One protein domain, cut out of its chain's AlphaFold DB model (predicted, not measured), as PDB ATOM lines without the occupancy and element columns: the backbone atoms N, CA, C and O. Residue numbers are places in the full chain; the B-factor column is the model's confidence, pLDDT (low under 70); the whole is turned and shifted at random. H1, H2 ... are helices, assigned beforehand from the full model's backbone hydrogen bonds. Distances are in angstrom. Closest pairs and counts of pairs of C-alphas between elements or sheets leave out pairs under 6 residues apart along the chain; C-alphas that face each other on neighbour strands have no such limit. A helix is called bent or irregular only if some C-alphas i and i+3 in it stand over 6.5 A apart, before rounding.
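Overview. This is residues 2 to 48 of the 238 residues of the protein "Prolipoprotein diacylglyceryl transferase" of Euzebyales bacterium (UniProt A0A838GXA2). One long helix, H3, forms an arm that makes most of the length of the domain, and at the beginning of this arm sits a small loose head, residues 2 to 26, of loops and two short helices, H1 and H2. H1 lies by the beginning of H3, H2 is farther out in the head, and residues 40 to 46 at the other end of the arm stick out free. The printed part has 47 residues with three named helices, in the order H1, H2, H3, and no named strand; its class is all helix. The whole is only just loose, close to extended, with a radius of gyration of the C-alphas of 14.3 A and spans of 42 by 18 by 18 A.

Along the chain. The longest helix is H3, residues 27 to 44, which measures 25.7 A from its first C-alpha to its last. It begins with C-alpha 27 at (-20.080, 53.474, -48.196) and ends with C-alpha 44 at (-8.029, 43.642, -68.710). H3 is neither bent nor irregular, but only just: C-alphas 36 and 39 are 6.1 A apart. H1 is residues 2 to 6, 6.3 A long, and begins with C-alpha 2 at (-14.048, 47.827, -44.793). H2 is residues 14 to 18, 7.9 A long.

Arrangement. H3 and H1 only just touch, with 3 pairs of C-alphas within 8 A, and H3 does so with residues 28 to 29 alone. Their closest C-alphas are those of Gly 29 and Phe 2, 4.8 A apart, while their centres are 16.8 A apart. H1 and H2 are close but not clearly touching, with 1 pair of C-alphas within 8 A, those of Val 4 and Trp 17 at 6.6 A; their centres are 11.6 A apart. H2 and H3 are apart. In H1 every O i to N i+4 pair is within hydrogen-bond range, in H3 13 of 14 are, and in H2 0 of 1, beside 2 of 2 O i to N i+3 pairs within range.

Size, cuts and confidence. The two C-alphas farthest apart are those of Ala 12 and Ser 48, 42.7 A, and the first and last printed C-alphas, of Phe 2 and Ser 48, are 27.6 A apart. Residues 40 to 46, of which 40 to 44 belong to H3, stand free. The printed part has no cut. The links are short: 7 residues between H1 and H2, and 8 between H2 and H3. The mean pLDDT of the printed part is 82.1; residue 10 is under 70. The mean pLDDT is 89 for H3, 80 for H2 and 74 for H1.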
ATOM      1  N   PHE A   2     -14.677  46.575 -45.272       73.62
ATOM      2  CA  PHE A   2     -14.048  47.827 -44.793       73.62
ATOM      3  C   PHE A   2     -14.522  48.263 -43.393       73.62
ATOM      4  O   PHE A   2     -13.701  48.609 -42.556       73.62
ATOM      5  N   TYR A   3     -15.825  48.141 -43.108       72.88
ATOM      6  CA  TYR A   3     -16.383  48.403 -41.774       72.88
ATOM      7  C   TYR A   3     -15.742  47.540 -40.678       72.88
ATOM      8  O   TYR A   3     -15.318  48.066 -39.656       72.88
ATOM      9  N   VAL A   4     -15.600  46.237 -40.938       74.12
ATOM     10  CA  VAL A   4     -14.973  45.272 -40.022       74.12
ATOM     11  C   VAL A   4     -13.517  45.648 -39.757       74.12
ATOM     12  O   VAL A   4     -13.108  45.689 -38.608       74.12
ATOM     13  N   VAL A   5     -12.756  46.005 -40.797       75.56
ATOM     14  CA  VAL A   5     -11.347  46.423 -40.661       75.56
ATOM     15  C   VAL A   5     -11.207  47.691 -39.813       75.56
ATOM     16  O   VAL A   5     -10.280  47.801 -39.021       75.56
ATOM     17  N   THR A   6     -12.129  48.645 -39.950       74.62
ATOM     18  CA  THR A   6     -12.124  49.877 -39.140       74.62
ATOM     19  C   THR A   6     -12.614  49.676 -37.703       74.62
ATOM     20  O   THR A   6     -12.383  50.541 -36.869       74.62
ATOM     21  N   HIS A   7     -13.274  48.552 -37.411       74.94
ATOM     22  CA  HIS A   7     -13.923  48.262 -36.131       74.94
ATOM     23  C   HIS A   7     -13.559  46.856 -35.631       74.94
ATOM     24  O   HIS A   7     -14.411  46.138 -35.115       74.94
ATOM     25  N   LEU A   8     -12.301  46.433 -35.802       74.50
ATOM     26  CA  LEU A   8     -11.860  45.070 -35.462       74.50
ATOM     27  C   LEU A   8     -12.111  44.715 -33.991       74.50
ATOM     28  O   LEU A   8     -12.384  43.563 -33.673       74.50
ATOM     29  N   GLU A   9     -12.087  45.715 -33.114       75.12
ATOM     30  CA  GLU A   9     -12.349  45.572 -31.680       75.12
ATOM     31  C   GLU A   9     -13.786  45.117 -31.366       75.12
ATOM     32  O   GLU A   9     -14.019  44.485 -30.340       75.12
ATOM     33  N   LEU A  10     -14.746  45.389 -32.258       67.75
ATOM     34  CA  LEU A  10     -16.151  44.987 -32.111       67.75
ATOM     35  C   LEU A  10     -16.421  43.553 -32.591       67.75
ATOM     36  O   LEU A  10     -17.500  43.020 -32.337       67.75
ATOM     37  N   PHE A  11     -15.465  42.915 -33.271       70.62
ATOM     38  CA  PHE A  11     -15.656  41.611 -33.903       70.62
ATOM     39  C   PHE A  11     -14.647  40.577 -33.395       70.62
ATOM     40  O   PHE A  11     -13.677  40.248 -34.079       70.62
ATOM     41  N   ALA A  12     -14.913  40.036 -32.203       71.62
ATOM     42  CA  ALA A  12     -14.083  39.001 -31.580       71.62
ATOM     43  C   ALA A  12     -14.106  37.659 -32.342       71.62
ATOM     44  O   ALA A  12     -13.085  36.977 -32.409       71.62
ATOM     45  N   ASP A  13     -15.238  37.305 -32.962       82.06
ATOM     46  CA  ASP A  13     -15.415  36.038 -33.682       82.06
ATOM     47  C   ASP A  13     -15.385  36.231 -35.210       82.06
ATOM     48  O   ASP A  13     -16.236  36.946 -35.744       82.06
ATOM     49  N   PRO A  14     -14.515  35.543 -35.975       79.06
ATOM     50  CA  PRO A  14     -14.407  35.717 -37.432       79.06
ATOM     51  C   PRO A  14     -15.689  35.417 -38.227       79.06
ATOM     52  O   PRO A  14     -15.899  35.979 -39.300       79.06
ATOM     53  N   LEU A  15     -16.577  34.555 -37.713       82.31
ATOM     54  CA  LEU A  15     -17.872  34.274 -38.349       82.31
ATOM     55  C   LEU A  15     -18.810  35.487 -38.337       82.31
ATOM     56  O   LEU A  15     -19.631  35.633 -39.244       82.31
ATOM     57  N   THR A  16     -18.663  36.387 -37.361       78.19
ATOM     58  CA  THR A  16     -19.492  37.598 -37.271       78.19
ATOM     59  C   THR A  16     -19.217  38.580 -38.408       78.19
ATOM     60  O   THR A  16     -20.087  39.365 -38.773       78.19
ATOM     61  N   TRP A  17     -18.059  38.466 -39.070       80.19
ATOM     62  CA  TRP A  17     -17.694  39.306 -40.213       80.19
ATOM     63  C   TRP A  17     -18.581  39.061 -41.442       80.19
ATOM     64  O   TRP A  17     -18.673  39.928 -42.314       80.19
ATOM     65  N   LEU A  18     -19.215  37.884 -41.526       80.25
ATOM     66  CA  LEU A  18     -20.109  37.492 -42.621       80.25
ATOM     67  C   LEU A  18     -21.577  37.855 -42.359       80.25
ATOM     68  O   LEU A  18     -22.398  37.757 -43.272       80.25
ATOM     69  N   LEU A  19     -21.914  38.301 -41.145       82.81
ATOM     70  CA  LEU A  19     -23.277  38.645 -40.739       82.81
ATOM     71  C   LEU A  19     -23.671  40.038 -41.252       82.81
ATOM     72  O   LEU A  19     -23.975  40.946 -40.486       82.81
ATOM     73  N   VAL A  20     -23.692  40.212 -42.575       81.12
ATOM     74  CA  VAL A  20     -23.990  41.495 -43.245       81.12
ATOM     75  C   VAL A  20     -25.378  42.061 -42.922       81.12
ATOM     76  O   VAL A  20     -25.602  43.260 -43.068       81.12
ATOM     77  N   TRP A  21     -26.313  41.226 -42.461       81.81
ATOM     78  CA  TRP A  21     -27.656  41.640 -42.037       81.81
ATOM     79  C   TRP A  21     -27.703  42.263 -40.638       81.81
ATOM     80  O   TRP A  21     -28.725  42.838 -40.279       81.81
ATOM     81  N   GLN A  22     -26.625  42.188 -39.851       78.06
ATOM     82  CA  GLN A  22     -26.526  42.900 -38.570       78.06
ATOM     83  C   GLN A  22     -26.154  44.384 -38.740       78.06
ATOM     84  O   GLN A  22     -25.950  45.092 -37.757       78.06
ATOM     85  N   GLY A  23     -26.076  44.870 -39.982       72.38
ATOM     86  CA  GLY A  23     -25.626  46.220 -40.301       72.38
ATOM     87  C   GLY A  23     -24.114  46.283 -40.527       72.38
ATOM     88  O   GLY A  23     -23.478  45.292 -40.879       72.38
ATOM     89  N   GLY A  24     -23.526  47.475 -40.391       71.81
ATOM     90  CA  GLY A  24     -22.088  47.664 -40.619       71.81
ATOM     91  C   GLY A  24     -21.690  47.737 -42.096       71.81
ATOM     92  O   GLY A  24     -20.623  47.272 -42.508       71.81
ATOM     93  N   LEU A  25     -22.548  48.317 -42.934       78.75
ATOM     94  CA  LEU A  25     -22.200  48.625 -44.316       78.75
ATOM     95  C   LEU A  25     -21.478  49.975 -44.368       78.75
ATOM     96  O   LEU A  25     -21.977  50.986 -43.890       78.75
ATOM     97  N   SER A  26     -20.285  49.989 -44.962       81.25
ATOM     98  CA  SER A  26     -19.504  51.212 -45.163       81.25
ATOM     99  C   SER A  26     -19.570  51.639 -46.623       81.25
ATOM    100  O   SER A  26     -19.138  50.897 -47.509       81.25
ATOM    101  N   LEU A  27     -20.046  52.863 -46.866       80.94
ATOM    102  CA  LEU A  27     -20.080  53.474 -48.196       80.94
ATOM    103  C   LEU A  27     -18.676  53.583 -48.812       80.94
ATOM    104  O   LEU A  27     -18.491  53.239 -49.977       80.94
ATOM    105  N   LEU A  28     -17.667  53.965 -48.017       81.12
ATOM    106  CA  LEU A  28     -16.266  53.976 -48.456       81.12
ATOM    107  C   LEU A  28     -15.784  52.577 -48.852       81.12
ATOM    108  O   LEU A  28     -15.071  52.431 -49.844       81.12
ATOM    109  N   GLY A  29     -16.218  51.542 -48.129       84.81
ATOM    110  CA  GLY A  29     -15.951  50.154 -48.494       84.81
ATOM    111  C   GLY A  29     -16.560  49.763 -49.838       84.81
ATOM    112  O   GLY A  29     -15.890  49.117 -50.641       84.81
ATOM    113  N   GLY A  30     -17.798  50.190 -50.101       87.19
ATOM    114  CA  GLY A  30     -18.478  49.973 -51.379       87.19
ATOM    115  C   GLY A  30     -17.755  50.645 -52.547       87.19
ATOM    116  O   GLY A  30     -17.447  49.986 -53.538       87.19
ATOM    117  N   ILE A  31     -17.403  51.927 -52.401       87.69
ATOM    118  CA  ILE A  31     -16.650  52.682 -53.418       87.69
ATOM    119  C   ILE A  31     -15.278  52.046 -53.663       87.69
ATOM    120  O   ILE A  31     -14.899  51.809 -54.809       87.69
ATOM    121  N   THR A  32     -14.547  51.723 -52.596       86.88
ATOM    122  CA  THR A  32     -13.218  51.103 -52.699       86.88
ATOM    123  C   THR A  32     -13.303  49.753 -53.408       86.88
ATOM    124  O   THR A  32     -12.520  49.486 -54.317       86.88
ATOM    125  N   GLY A  33     -14.288  48.921 -53.056       89.56
ATOM    126  CA  GLY A  33     -14.535  47.647 -53.729       89.56
ATOM    127  C   GLY A  33     -14.862  47.820 -55.213       89.56
ATOM    128  O   GLY A  33     -14.282  47.131 -56.050       89.56
ATOM    129  N   ALA A  34     -15.726  48.781 -55.552       89.56
ATOM    130  CA  ALA A  34     -16.083  49.083 -56.936       89.56
ATOM    131  C   ALA A  34     -14.867  49.521 -57.769       89.56
ATOM    132  O   ALA A  34     -14.703  49.061 -58.896       89.56
ATOM    133  N   VAL A  35     -13.976  50.352 -57.215       90.38
ATOM    134  CA  VAL A  35     -12.747  50.784 -57.902       90.38
ATOM    135  C   VAL A  35     -11.763  49.623 -58.061       90.38
ATOM    136  O   VAL A  35     -11.285  49.376 -59.169       90.38
ATOM    137  N   LEU A  36     -11.486  48.882 -56.981       91.94
ATOM    138  CA  LEU A  36     -10.515  47.781 -56.984       91.94
ATOM    139  C   LEU A  36     -10.947  46.598 -57.858       91.94
ATOM    140  O   LEU A  36     -10.092  45.910 -58.409       91.94
ATOM    141  N   ALA A  37     -12.249  46.361 -58.016       91.38
ATOM    142  CA  ALA A  37     -12.757  45.343 -58.931       91.38
ATOM    143  C   ALA A  37     -12.930  45.891 -60.359       91.38
ATOM    144  O   ALA A  37     -12.474  45.276 -61.328       91.38
ATOM    145  N   GLY A  38     -13.565  47.058 -60.493       89.88
ATOM    146  CA  GLY A  38     -14.003  47.618 -61.768       89.88
ATOM    147  C   GLY A  38     -12.865  48.124 -62.646       89.88
ATOM    148  O   GLY A  38     -12.839  47.817 -63.838       89.88
ATOM    149  N   VAL A  39     -11.886  48.841 -62.083       89.88
ATOM    150  CA  VAL A  39     -10.778  49.401 -62.878       89.88
ATOM    151  C   VAL A  39      -9.889  48.293 -63.454       89.88
ATOM    152  O   VAL A  39      -9.688  48.280 -64.671       89.88
ATOM    153  N   PRO A  40      -9.409  47.302 -62.672       93.19
ATOM    154  CA  PRO A  40      -8.624  46.206 -63.236       93.19
ATOM    155  C   PRO A  40      -9.410  45.363 -64.240       93.19
ATOM    156  O   PRO A  40      -8.834  44.874 -65.210       93.19
ATOM    157  N   TYR A  41     -10.718  45.180 -64.037       91.25
ATOM    158  CA  TYR A  41     -11.573  44.509 -65.015       91.25
ATOM    159  C   TYR A  41     -11.624  45.277 -66.343       91.25
ATOM    160  O   TYR A  41     -11.369  44.691 -67.396       91.25
ATOM    161  N   ALA A  42     -11.872  46.589 -66.292       89.00
ATOM    162  CA  ALA A  42     -11.919  47.453 -67.467       89.00
ATOM    163  C   ALA A  42     -10.596  47.425 -68.244       89.00
ATOM    164  O   ALA A  42     -10.596  47.215 -69.456       89.00
ATOM    165  N   VAL A  43      -9.468  47.530 -67.534       89.31
ATOM    166  CA  VAL A  43      -8.128  47.475 -68.135       89.31
ATOM    167  C   VAL A  43      -7.868  46.116 -68.794       89.31
ATOM    168  O   VAL A  43      -7.431  46.074 -69.944       89.31
ATOM    169  N   ARG A  44      -8.193  44.994 -68.131       91.88
ATOM    170  CA  ARG A  44      -8.029  43.642 -68.710       91.88
ATOM    171  C   ARG A  44      -8.876  43.431 -69.963       91.88
ATOM    172  O   ARG A  44      -8.455  42.724 -70.874       91.88
ATOM    173  N   ARG A  45     -10.059  44.045 -70.015       88.56
ATOM    174  CA  ARG A  45     -10.976  43.993 -71.162       88.56
ATOM    175  C   ARG A  45     -10.699  45.062 -72.223       88.56
ATOM    176  O   ARG A  45     -11.437  45.123 -73.196       88.56
ATOM    177  N   ARG A  46      -9.645  45.876 -72.058       86.69
ATOM    178  CA  ARG A  46      -9.302  46.999 -72.951       86.69
ATOM    179  C   ARG A  46     -10.450  48.007 -73.118       86.69
ATOM    180  O   ARG A  46     -10.583  48.633 -74.165       86.69
ATOM    181  N   LEU A  47     -11.270  48.166 -72.080       85.38
ATOM    182  CA  LEU A  47     -12.324  49.173 -72.028       85.38
ATOM    183  C   LEU A  47     -11.730  50.519 -71.607       85.38
ATOM    184  O   LEU A  47     -10.885  50.594 -70.712       85.38
ATOM    185  N   SER A  48     -12.205  51.599 -72.219       86.94
ATOM    186  CA  SER A  48     -11.836  52.958 -71.829       86.94
ATOM    187  C   SER A  48     -12.437  53.302 -70.465       86.94
ATOM    188  O   SER A  48     -13.648  53.466 -70.329       86.94
TER     189      SER A  48